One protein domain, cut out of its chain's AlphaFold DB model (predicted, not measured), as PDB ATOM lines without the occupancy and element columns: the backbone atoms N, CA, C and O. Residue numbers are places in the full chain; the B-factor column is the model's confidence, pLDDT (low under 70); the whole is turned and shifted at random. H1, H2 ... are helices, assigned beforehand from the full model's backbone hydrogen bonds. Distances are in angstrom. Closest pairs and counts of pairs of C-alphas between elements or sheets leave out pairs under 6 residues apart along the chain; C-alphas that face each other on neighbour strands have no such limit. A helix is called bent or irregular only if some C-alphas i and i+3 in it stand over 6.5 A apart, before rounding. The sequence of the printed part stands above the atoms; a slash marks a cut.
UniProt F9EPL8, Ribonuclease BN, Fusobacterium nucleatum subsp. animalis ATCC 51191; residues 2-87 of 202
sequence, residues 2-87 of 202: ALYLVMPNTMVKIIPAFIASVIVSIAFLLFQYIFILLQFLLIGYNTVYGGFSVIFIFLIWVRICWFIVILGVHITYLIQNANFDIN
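Overview. This is residues 2 to 87 of the 202 residues of the protein "Ribonuclease BN" of Fusobacterium nucleatum subsp. animalis ATCC 51191 (UniProt F9EPL8). A long helical hairpin, H2 and H3 side by side, has the short H1 packed on residues 14 to 21 of H2, away from the hairpin's turn. Residues 44 to 49 at the turn and 82 to 87 at the other end stick out. The printed part has 86 residues, of which 68 are in three named helices in the order H1, H2, H3, with no named strand; its class is all helix, and it is loose, with a radius of gyration of the C-alphas of 17.4 A and spans of 56 by 24 by 21 A.

Arrangement. H1, residues 2 to 6, touches H2, residues 14 to 43, with residues 14 to 21 of H2 alone; the closest C-alphas, of Tyr 4 and Ala 17, are 6.3 A apart. H1 only just touches H3, residues 53 to 85, with 3 pairs of C-alphas within 8 A, through residues 72 to 76 of H3 alone; the closest are Tyr 4 and Val 73, 6.2 A. H2 and H3 touch as a hairpin, opposite ways at a shallow tilt of 23 degrees; their closest C-alphas, of Ala 20 and Thr 76, are 5.2 A apart. Every O i to N i+4 pair is within hydrogen-bond range in H1 and H2, and 27 of 29 in H3.

Along the chain. H1 begins at C-alpha 2 (2.473, 80.315, 7.205). H2 is 42.5 A long. H3, 44.4 A, ends at C-alpha 85 (27.093, 84.649, 7.230); it has a kink of 39 degrees near residue 79 and is irregular, C-alphas 80 and 83 being 7.0 A apart.

Size, cuts and confidence. The farthest C-alphas, of Thr 47 and Asn 87, are 57.6 A apart. The printed part has no cut and both links are short. pLDDT is under 70 at residues 2 to 16, 43 to 49 and 81 to 87.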
ATOM      1  N   ALA A   2       2.624  81.323   6.139       62.06
ATOM      2  CA  ALA A   2       2.473  80.315   7.205       62.06
ATOM      3  C   ALA A   2       3.410  79.099   7.047       62.06
ATOM      4  O   ALA A   2       4.056  78.694   8.004       62.06
ATOM      5  N   LEU A   3       3.573  78.588   5.820       62.25
ATOM      6  CA  LEU A   3       4.486  77.473   5.551       62.25
ATOM      7  C   LEU A   3       5.957  77.814   5.867       62.25
ATOM      8  O   LEU A   3       6.655  77.009   6.461       62.25
ATOM      9  N   TYR A   4       6.412  79.032   5.557       59.75
ATOM     10  CA  TYR A   4       7.784  79.482   5.847       59.75
ATOM     11  C   TYR A   4       8.038  79.782   7.324       59.75
ATOM     12  O   TYR A   4       9.187  79.884   7.735       59.75
ATOM     13  N   LEU A   5       6.975  79.926   8.112       58.44
ATOM     14  CA  LEU A   5       7.040  80.150   9.554       58.44
ATOM     15  C   LEU A   5       7.093  78.828  10.333       58.44
ATOM     16  O   LEU A   5       7.645  78.789  11.424       58.44
ATOM     17  N   VAL A   6       6.523  77.757   9.769       59.44
ATOM     18  CA  VAL A   6       6.381  76.444  10.424       59.44
ATOM     19  C   VAL A   6       7.410  75.421   9.926       59.44
ATOM     20  O   VAL A   6       7.771  74.505  10.655       59.44
ATOM     21  N   MET A   7       7.881  75.550   8.685       59.00
ATOM     22  CA  MET A   7       8.794  74.588   8.059       59.00
ATOM     23  C   MET A   7      10.252  74.631   8.562       59.00
ATOM     24  O   MET A   7      10.862  73.563   8.630       59.00
ATOM     25  N   PRO A   8      10.858  75.784   8.906       53.06
ATOM     26  CA  PRO A   8      12.197  75.781   9.482       53.06
ATOM     27  C   PRO A   8      12.149  75.377  10.961       53.06
ATOM     28  O   PRO A   8      11.389  75.931  11.747       53.06
ATOM     29  N   ASN A   9      13.022  74.448  11.363       52.88
ATOM     30  CA  ASN A   9      13.238  74.041  12.762       52.88
ATOM     31  C   ASN A   9      13.975  75.122  13.593       52.88
ATOM     32  O   ASN A   9      14.676  74.824  14.557       52.88
ATOM     33  N   THR A  10      13.898  76.384  13.175       53.91
ATOM     34  CA  THR A  10      14.605  77.518  13.771       53.91
ATOM     35  C   THR A  10      13.654  78.701  13.903       53.91
ATOM     36  O   THR A  10      12.765  78.907  13.078       53.91
ATOM     37  N   MET A  11      13.819  79.491  14.964       54.50
ATOM     38  CA  MET A  11      13.005  80.683  15.206       54.50
ATOM     39  C   MET A  11      13.313  81.751  14.140       54.50
ATOM     40  O   MET A  11      14.319  82.461  14.223       54.50
ATOM     41  N   VAL A  12      12.461  81.863  13.120       57.81
ATOM     42  CA  VAL A  12      12.602  82.853  12.041       57.81
ATOM     43  C   VAL A  12      11.919  84.164  12.429       57.81
ATOM     44  O   VAL A  12      10.754  84.185  12.826       57.81
ATOM     45  N   LYS A  13      12.626  85.295  12.289       62.97
ATOM     46  CA  LYS A  13      12.028  86.631  12.466       62.97
ATOM     47  C   LYS A  13      10.967  86.869  11.370       62.97
ATOM     48  O   LYS A  13      11.187  86.556  10.203       62.97
ATOM     49  N   ILE A  14       9.824  87.464  11.727       64.62
ATOM     50  CA  ILE A  14       8.651  87.623  10.834       64.62
ATOM     51  C   ILE A  14       8.980  88.433   9.561       64.62
ATOM     52  O   ILE A  14       8.448  88.157   8.487       64.62
ATOM     53  N   ILE A  15       9.889  89.410   9.663       69.81
ATOM     54  CA  ILE A  15      10.255  90.321   8.566       69.81
ATOM     55  C   ILE A  15      10.998  89.585   7.423       69.81
ATOM     56  O   ILE A  15      10.536  89.671   6.283       69.81
ATOM     57  N   PRO A  16      12.076  88.808   7.678       69.44
ATOM     58  CA  PRO A  16      12.695  87.941   6.667       69.44
ATOM     59  C   PRO A  16      11.716  86.995   5.963       69.44
ATOM     60  O   PRO A  16      11.741  86.881   4.738       69.44
ATOM     61  N   ALA A  17      10.811  86.363   6.720       70.06
ATOM     62  CA  ALA A  17       9.816  85.444   6.169       70.06
ATOM     63  C   ALA A  17       8.837  86.147   5.215       70.06
ATOM     64  O   ALA A  17       8.415  85.566   4.213       70.06
ATOM     65  N   PHE A  18       8.489  87.407   5.495       76.06
ATOM     66  CA  PHE A  18       7.640  88.208   4.619       76.06
ATOM     67  C   PHE A  18       8.340  88.520   3.290       76.06
ATOM     68  O   PHE A  18       7.784  88.227   2.231       76.06
ATOM     69  N   ILE A  19       9.578  89.020   3.335       77.38
ATOM     70  CA  ILE A  19      10.366  89.360   2.137       77.38
ATOM     71  C   ILE A  19      10.575  88.124   1.257       77.38
ATOM     72  O   ILE A  19      10.299  88.163   0.058       77.38
ATOM     73  N   ALA A  20      10.984  87.004   1.853       78.50
ATOM     74  CA  ALA A  20      11.151  85.756   1.121       78.50
ATOM     75  C   ALA A  20       9.829  85.276   0.504       78.50
ATOM     76  O   ALA A  20       9.805  84.843  -0.646       78.50
ATOM     77  N   SER A  21       8.706  85.416   1.216       82.19
ATOM     78  CA  SER A  21       7.401  85.026   0.678       82.19
ATOM     79  C   SER A  21       6.957  85.865  -0.522       82.19
ATOM     80  O   SER A  21       6.340  85.316  -1.432       82.19
ATOM     81  N   VAL A  22       7.304  87.155  -0.568       86.75
ATOM     82  CA  VAL A  22       7.036  88.018  -1.730       86.75
ATOM     83  C   VAL A  22       7.848  87.551  -2.936       86.75
ATOM     84  O   VAL A  22       7.285  87.364  -4.012       86.75
ATOM     85  N   ILE A  23       9.143  87.286  -2.744       85.19
ATOM     86  CA  ILE A  23      10.036  86.789  -3.802       85.19
ATOM     87  C   ILE A  23       9.519  85.463  -4.365       85.19
ATOM     88  O   ILE A  23       9.405  85.296  -5.580       85.19
ATOM     89  N   VAL A  24       9.146  84.531  -3.487       86.62
ATOM     90  CA  VAL A  24       8.623  83.231  -3.915       86.62
ATOM     91  C   VAL A  24       7.271  83.372  -4.608       86.62
ATOM     92  O   VAL A  24       7.037  82.699  -5.605       86.62
ATOM     93  N   SER A  25       6.399  84.266  -4.138       87.44
ATOM     94  CA  SER A  25       5.112  84.536  -4.790       87.44
ATOM     95  C   SER A  25       5.300  85.010  -6.235       87.44
ATOM     96  O   SER A  25       4.649  84.503  -7.150       87.44
ATOM     97  N   ILE A  26       6.258  85.913  -6.468       91.06
ATOM     98  CA  ILE A  26       6.614  86.386  -7.813       91.06
ATOM     99  C   ILE A  26       7.148  85.233  -8.673       91.06
ATOM    100  O   ILE A  26       6.727  85.075  -9.819       91.06
ATOM    101  N   ALA A  27       8.028  84.391  -8.122       88.06
ATOM    102  CA  ALA A  27       8.535  83.213  -8.824       88.06
ATOM    103  C   ALA A  27       7.411  82.226  -9.190       88.06
ATOM    104  O   ALA A  27       7.415  81.660 -10.282       88.06
ATOM    105  N   PHE A  28       6.422  82.056  -8.310       89.75
ATOM    106  CA  PHE A  28       5.273  81.184  -8.538       89.75
ATOM    107  C   PHE A  28       4.359  81.714  -9.647       89.75
ATOM    108  O   PHE A  28       3.932  80.945 -10.505       89.75
ATOM    109  N   LEU A  29       4.105  83.027  -9.672       91.12
ATOM    110  CA  LEU A  29       3.351  83.690 -10.741       91.12
ATOM    111  C   LEU A  29       4.038  83.517 -12.101       91.12
ATOM    112  O   LEU A  29       3.391  83.167 -13.089       91.12
ATOM    113  N   LEU A  30       5.359  83.710 -12.146       91.94
ATOM    114  CA  LEU A  30       6.152  83.543 -13.361       91.94
ATOM    115  C   LEU A  30       6.159  82.082 -13.835       91.94
ATOM    116  O   LEU A  30       5.966  81.813 -15.022       91.94
ATOM    117  N   PHE A  31       6.305  81.132 -12.910       90.25
ATOM    118  CA  PHE A  31       6.204  79.708 -13.211       90.25
ATOM    119  C   PHE A  31       4.817  79.329 -13.743       90.25
ATOM    120  O   PHE A  31       4.723  78.627 -14.748       90.25
ATOM    121  N   GLN A  32       3.743  79.822 -13.121       90.44
ATOM    122  CA  GLN A  32       2.373  79.560 -13.559       90.44
ATOM    123  C   GLN A  32       2.141  80.053 -14.992       90.44
ATOM    124  O   GLN A  32       1.559  79.329 -15.800       90.44
ATOM    125  N   TYR A  33       2.639  81.244 -15.329       91.50
ATOM    126  CA  TYR A  33       2.551  81.785 -16.684       91.50
ATOM    127  C   TYR A  33       3.280  80.902 -17.710       91.50
ATOM    128  O   TYR A  33       2.696  80.519 -18.726       91.50
ATOM    129  N   ILE A  34       4.531  80.520 -17.424       89.75
ATOM    130  CA  ILE A  34       5.327  79.630 -18.286       89.75
ATOM    131  C   ILE A  34       4.642  78.274 -18.454       89.75
ATOM    132  O   ILE A  34       4.596  77.736 -19.559       89.75
ATOM    133  N   PHE A  35       4.099  77.723 -17.372       88.50
ATOM    134  CA  PHE A  35       3.447  76.424 -17.388       88.50
ATOM    135  C   PHE A  35       2.195  76.421 -18.272       88.50
ATOM    136  O   PHE A  35       2.022  75.509 -19.076       88.50
ATOM    137  N   ILE A  36       1.367  77.467 -18.186       87.25
ATOM    138  CA  ILE A  36       0.186  77.628 -19.045       87.25
ATOM    139  C   ILE A  36       0.606  77.729 -20.518       87.25
ATOM    140  O   ILE A  36       0.040  77.039 -21.365       87.25
ATOM    141  N   LEU A  37       1.630  78.531 -20.830       87.69
ATOM    142  CA  LEU A  37       2.152  78.670 -22.193       87.69
ATOM    143  C   LEU A  37       2.667  77.332 -22.751       87.69
ATOM    144  O   LEU A  37       2.347  76.956 -23.880       87.69
ATOM    145  N   LEU A  38       3.435  76.594 -21.948       84.44
ATOM    146  CA  LEU A  38       3.955  75.275 -22.303       84.44
ATOM    147  C   LEU A  38       2.817  74.272 -22.534       84.44
ATOM    148  O   LEU A  38       2.862  73.492 -23.485       84.44
ATOM    149  N   GLN A  39       1.775  74.313 -21.702       83.00
ATOM    150  CA  GLN A  39       0.605  73.456 -21.844       83.00
ATOM    151  C   GLN A  39      -0.136  73.734 -23.161       83.00
ATOM    152  O   GLN A  39      -0.460  72.786 -23.874       83.00
ATOM    153  N   PHE A  40      -0.331  75.004 -23.538       82.06
ATOM    154  CA  PHE A  40      -0.907  75.368 -24.840       82.06
ATOM    155  C   PHE A  40      -0.080  74.845 -26.022       82.06
ATOM    156  O   PHE A  40      -0.653  74.330 -26.981       82.06
ATOM    157  N   LEU A  41       1.252  74.924 -25.942       80.19
ATOM    158  CA  LEU A  41       2.146  74.405 -26.981       80.19
ATOM    159  C   LEU A  41       2.035  72.879 -27.125       80.19
ATOM    160  O   LEU A  41       2.016  72.361 -28.239       80.19
ATOM    161  N   LEU A  42       1.940  72.159 -26.005       76.50
ATOM    162  CA  LEU A  42       1.885  70.694 -25.969       76.50
ATOM    163  C   LEU A  42       0.518  70.132 -26.388       76.50
ATOM    164  O   LEU A  42       0.467  69.067 -27.003       76.50
ATOM    165  N   ILE A  43      -0.584  70.846 -26.121       68.50
ATOM    166  CA  ILE A  43      -1.941  70.441 -26.536       68.50
ATOM    167  C   ILE A  43      -2.068  70.373 -28.073       68.50
ATOM    168  O   ILE A  43      -2.864  69.590 -28.584       68.50
ATOM    169  N   GLY A  44      -1.252  71.115 -28.832       64.94
ATOM    170  CA  GLY A  44      -1.234  71.038 -30.299       64.94
ATOM    171  C   GLY A  44      -0.754  69.694 -30.874       64.94
ATOM    172  O   GLY A  44      -1.040  69.395 -32.030       64.94
ATOM    173  N   TYR A  45      -0.071  68.856 -30.082       61.56
ATOM    174  CA  TYR A  45       0.566  67.602 -30.523       61.56
ATOM    175  C   TYR A  45      -0.193  66.332 -30.079       61.56
ATOM    176  O   TYR A  45       0.351  65.226 -30.082       61.56
ATOM    177  N   ASN A  46      -1.461  66.467 -29.676       60.25
ATOM    178  CA  ASN A  46      -2.181  65.481 -28.861       60.25
ATOM    179  C   ASN A  46      -2.829  64.299 -29.618       60.25
ATOM    180  O   ASN A  46      -3.837  63.759 -29.166       60.25
ATOM    181  N   THR A  47      -2.283  63.869 -30.757       62.31
ATOM    182  CA  THR A  47      -2.985  62.937 -31.667       62.31
ATOM    183  C   THR A  47      -2.934  61.460 -31.238       62.31
ATOM    184  O   THR A  47      -3.772  60.682 -31.683       62.31
ATOM    185  N   VAL A  48      -1.996  61.041 -30.371       65.69
ATOM    186  CA  VAL A  48      -1.825  59.604 -30.018       65.69
ATOM    187  C   VAL A  48      -1.680  59.323 -28.509       65.69
ATOM    188  O   VAL A  48      -2.138  58.282 -28.046       65.69
ATOM    189  N   TYR A  49      -1.119  60.238 -27.706       66.31
ATOM    190  CA  TYR A  49      -0.783  59.990 -26.282       66.31
ATOM    191  C   TYR A  49      -1.499  60.910 -25.277       66.31
ATOM    192  O   TYR A  49      -1.144  60.974 -24.098       66.31
ATOM    193  N   GLY A  50      -2.520  61.637 -25.730       70.00
ATOM    194  CA  GLY A  50      -2.963  62.858 -25.063       70.00
ATOM    195  C   GLY A  50      -3.635  62.745 -23.702       70.00
ATOM    196  O   GLY A  50      -3.690  63.742 -22.994       70.00
ATOM    197  N   GLY A  51      -4.107  61.560 -23.306       74.19
ATOM    198  CA  GLY A  51      -4.629  61.320 -21.953       74.19
ATOM    199  C   GLY A  51      -3.553  60.886 -20.952       74.19
ATOM    200  O   GLY A  51      -3.581  61.290 -19.794       74.19
ATOM    201  N   PHE A  52      -2.572  60.096 -21.396       79.00
ATOM    202  CA  PHE A  52      -1.524  59.553 -20.526       79.00
ATOM    203  C   PHE A  52      -0.449  60.597 -20.201       79.00
ATOM    204  O   PHE A  52      -0.001  60.693 -19.062       79.00
ATOM    205  N   SER A  53      -0.092  61.453 -21.161       80.50
ATOM    206  CA  SER A  53       0.913  62.510 -20.966       80.50
ATOM    207  C   SER A  53       0.513  63.553 -19.915       80.50
ATOM    208  O   SER A  53       1.384  64.162 -19.293       80.50
ATOM    209  N   VAL A  54      -0.789  63.728 -19.660       80.50
ATOM    210  CA  VAL A  54      -1.304  64.677 -18.658       80.50
ATOM    211  C   VAL A  54      -0.787  64.340 -17.260       80.50
ATOM    212  O   VAL A  54      -0.430  65.252 -16.516       80.50
ATOM    213  N   ILE A  55      -0.673  63.051 -16.914       84.88
ATOM    214  CA  ILE A  55      -0.176  62.636 -15.595       84.88
ATOM    215  C   ILE A  55       1.292  63.045 -15.405       84.88
ATOM    216  O   ILE A  55       1.659  63.549 -14.347       84.88
ATOM    217  N   PHE A  56       2.132  62.906 -16.437       84.38
ATOM    218  CA  PHE A  56       3.546  63.287 -16.374       84.38
ATOM    219  C   PHE A  56       3.717  64.798 -16.286       84.38
ATOM    220  O   PHE A  56       4.517  65.280 -15.487       84.38
ATOM    221  N   ILE A  57       2.927  65.545 -17.059       84.19
ATOM    222  CA  ILE A  57       2.899  67.011 -17.011       84.19
ATOM    223  C   ILE A  57       2.477  67.483 -15.612       84.19
ATOM    224  O   ILE A  57       3.112  68.372 -15.045       84.19
ATOM    225  N   PHE A  58       1.469  66.842 -15.016       85.12
ATOM    226  CA  PHE A  58       1.036  67.123 -13.650       85.12
ATOM    227  C   PHE A  58       2.121  66.802 -12.609       85.12
ATOM    228  O   PHE A  58       2.378  67.609 -11.718       85.12
ATOM    229  N   LEU A  59       2.812  65.665 -12.726       89.69
ATOM    230  CA  LEU A  59       3.898  65.302 -11.806       89.69
ATOM    231  C   LEU A  59       5.081  66.276 -11.885       89.69
ATOM    232  O   LEU A  59       5.646  66.638 -10.851       89.69
ATOM    233  N   ILE A  60       5.441  66.725 -13.091       88.06
ATOM    234  CA  ILE A  60       6.475  67.748 -13.300       88.06
ATOM    235  C   ILE A  60       6.040  69.073 -12.670       88.06
ATOM    236  O   ILE A  60       6.833  69.699 -11.967       88.06
ATOM    237  N   TRP A  61       4.778  69.465 -12.853       88.38
ATOM    238  CA  TRP A  61       4.221  70.663 -12.232       88.38
ATOM    239  C   TRP A  61       4.346  70.623 -10.709       88.38
ATOM    240  O   TRP A  61       4.952  71.516 -10.119       88.38
ATOM    241  N   VAL A  62       3.870  69.545 -10.074       90.25
ATOM    242  CA  VAL A  62       3.980  69.358  -8.620       90.25
ATOM    243  C   VAL A  62       5.443  69.384  -8.173       90.25
ATOM    244  O   VAL A  62       5.768  70.038  -7.182       90.25
ATOM    245  N   ARG A  63       6.347  68.714  -8.900       92.19
ATOM    246  CA  ARG A  63       7.781  68.694  -8.571       92.19
ATOM    247  C   ARG A  63       8.377  70.100  -8.554       92.19
ATOM    248  O   ARG A  63       9.121  70.422  -7.630       92.19
ATOM    249  N   ILE A  64       8.049  70.926  -9.544       89.62
ATOM    250  CA  ILE A  64       8.560  72.295  -9.636       89.62
ATOM    251  C   ILE A  64       7.936  73.181  -8.552       89.62
ATOM    252  O   ILE A  64       8.660  73.944  -7.917       89.62
ATOM    253  N   CYS A  65       6.642  73.026  -8.254       88.81
ATOM    254  CA  CYS A  65       5.996  73.719  -7.136       88.81
ATOM    255  C   CYS A  65       6.732  73.456  -5.812       88.81
ATOM    256  O   CYS A  65       7.070  74.397  -5.094       88.81
ATOM    257  N   TRP A  66       7.040  72.191  -5.511       88.81
ATOM    258  CA  TRP A  66       7.806  71.828  -4.314       88.81
ATOM    259  C   TRP A  66       9.236  72.363  -4.336       88.81
ATOM    260  O   TRP A  66       9.727  72.831  -3.309       88.81
ATOM    261  N   PHE A  67       9.894  72.344  -5.493       89.38
ATOM    262  CA  PHE A  67      11.229  72.918  -5.645       89.38
ATOM    263  C   PHE A  67      11.245  74.420  -5.324       89.38
ATOM    264  O   PHE A  67      12.086  74.869  -4.549       89.38
ATOM    265  N   ILE A  68      10.275  75.184  -5.837       88.50
ATOM    266  CA  ILE A  68      10.131  76.622  -5.556       88.50
ATOM    267  C   ILE A  68       9.891  76.864  -4.058       88.50
ATOM    268  O   ILE A  68      10.456  77.792  -3.479       88.50
ATOM    269  N   VAL A  69       9.088  76.016  -3.408       86.31
ATOM    270  CA  VAL A  69       8.845  76.106  -1.962       86.31
ATOM    271  C   VAL A  69      10.137  75.908  -1.171       86.31
ATOM    272  O   VAL A  69      10.446  76.745  -0.322       86.31
ATOM    273  N   ILE A  70      10.909  74.859  -1.464       87.19
ATOM    274  CA  ILE A  70      12.190  74.579  -0.790       87.19
ATOM    275  C   ILE A  70      13.180  75.724  -1.021       87.19
ATOM    276  O   ILE A  70      13.823  76.197  -0.084       87.19
ATOM    277  N   LEU A  71      13.252  76.232  -2.251       85.44
ATOM    278  CA  LEU A  71      14.093  77.372  -2.602       85.44
ATOM    279  C   LEU A  71      13.705  78.626  -1.801       85.44
ATOM    280  O   LEU A  71      14.574  79.346  -1.316       85.44
ATOM    281  N   GLY A  72      12.412  78.847  -1.567       83.00
ATOM    282  CA  GLY A  72      11.907  79.907  -0.697       83.00
ATOM    283  C   GLY A  72      12.353  79.804   0.760       83.00
ATOM    284  O   GLY A  72      12.678  80.817   1.386       83.00
ATOM    285  N   VAL A  73      12.412  78.584   1.299       82.25
ATOM    286  CA  VAL A  73      12.955  78.330   2.641       82.25
ATOM    287  C   VAL A  73      14.443  78.681   2.687       82.25
ATOM    288  O   VAL A  73      14.863  79.395   3.595       82.25
ATOM    289  N   HIS A  74      15.228  78.268   1.687       81.06
ATOM    290  CA  HIS A  74      16.644  78.640   1.590       81.06
ATOM    291  C   HIS A  74      16.844  80.154   1.490       81.06
ATOM    292  O   HIS A  74      17.688  80.697   2.193       81.06
ATOM    293  N   ILE A  75      16.041  80.863   0.692       79.62
ATOM    294  CA  ILE A  75      16.099  82.331   0.618       79.62
ATOM    295  C   ILE A  75      15.765  82.960   1.975       79.62
ATOM    296  O   ILE A  75      16.419  83.914   2.384       79.62
ATOM    297  N   THR A  76      14.779  82.424   2.698       81.38
ATOM    298  CA  THR A  76      14.415  82.916   4.038       81.38
ATOM    299  C   THR A  76      15.581  82.751   5.011       81.38
ATOM    300  O   THR A  76      15.917  83.695   5.726       81.38
ATOM    301  N   TYR A  77      16.224  81.579   4.994       74.50
ATOM    302  CA  TYR A  77      17.424  81.302   5.777       74.50
ATOM    303  C   TYR A  77      18.562  82.254   5.406       74.50
ATOM    304  O   TYR A  77      19.136  82.879   6.291       74.50
ATOM    305  N   LEU A  78      18.834  82.444   4.112       74.06
ATOM    306  CA  LEU A  78      19.870  83.361   3.641       74.06
ATOM    307  C   LEU A  78      19.582  84.805   4.048       74.06
ATOM    308  O   LEU A  78      20.485  85.484   4.500       74.06
ATOM    309  N   ILE A  79      18.346  85.294   3.958       74.38
ATOM    310  CA  ILE A  79      18.013  86.670   4.366       74.38
ATOM    311  C   ILE A  79      18.138  86.836   5.884       74.38
ATOM    312  O   ILE A  79      18.607  87.871   6.360       74.38
ATOM    313  N   GLN A  80      17.724  85.833   6.660       70.50
ATOM    314  CA  GLN A  80      17.855  85.866   8.113       70.50
ATOM    315  C   GLN A  80      19.319  85.786   8.552       70.50
ATOM    316  O   GLN A  80      19.719  86.505   9.470       70.50
ATOM    317  N   ASN A  81      20.099  84.921   7.906       65.62
ATOM    318  CA  ASN A  81      21.473  84.643   8.277       65.62
ATOM    319  C   ASN A  81      22.490  85.499   7.523       65.62
ATOM    320  O   ASN A  81      23.622  85.532   7.960       65.62
ATOM    321  N   ALA A  82      22.140  86.260   6.482       61.03
ATOM    322  CA  ALA A  82      23.090  87.104   5.742       61.03
ATOM    323  C   ALA A  82      23.833  88.072   6.674       61.03
ATOM    324  O   ALA A  82      25.041  88.210   6.580       61.03
ATOM    325  N   ASN A  83      23.166  88.659   7.671       54.81
ATOM    326  CA  ASN A  83      23.847  89.514   8.657       54.81
ATOM    327  C   ASN A  83      24.844  88.764   9.574       54.81
ATOM    328  O   ASN A  83      25.639  89.400  10.275       54.81
ATOM    329  N   PHE A  84      24.786  87.432   9.600       48.53
ATOM    330  CA  PHE A  84      25.670  86.537  10.346       48.53
ATOM    331  C   PHE A  84      26.715  85.858   9.428       48.53
ATOM    332  O   PHE A  84      27.887  85.835   9.796       48.53
ATOM    333  N   ASP A  85      26.321  85.422   8.224       46.25
ATOM    334  CA  ASP A  85      27.093  84.649   7.230       46.25
ATOM    335  C   ASP A  85      27.936  85.478   6.259       46.25
ATOM    336  O   ASP A  85      28.803  84.906   5.611       46.25
ATOM    337  N   ILE A  86      27.823  86.815   6.213       47.84
ATOM    338  CA  ILE A  86      28.881  87.642   5.576       47.84
ATOM    339  C   ILE A  86      30.249  87.435   6.293       47.84
ATOM    340  O   ILE A  86      31.271  87.949   5.853       47.84
ATOM    341  N   ASN A  87      30.293  86.664   7.392       46.53
ATOM    342  CA  ASN A  87      31.510  86.230   8.085       46.53
ATOM    343  C   ASN A  87      31.985  84.801   7.739       46.53
ATOM    344  O   ASN A  87      32.938  84.343   8.365       46.53
TER     345      ASN A  87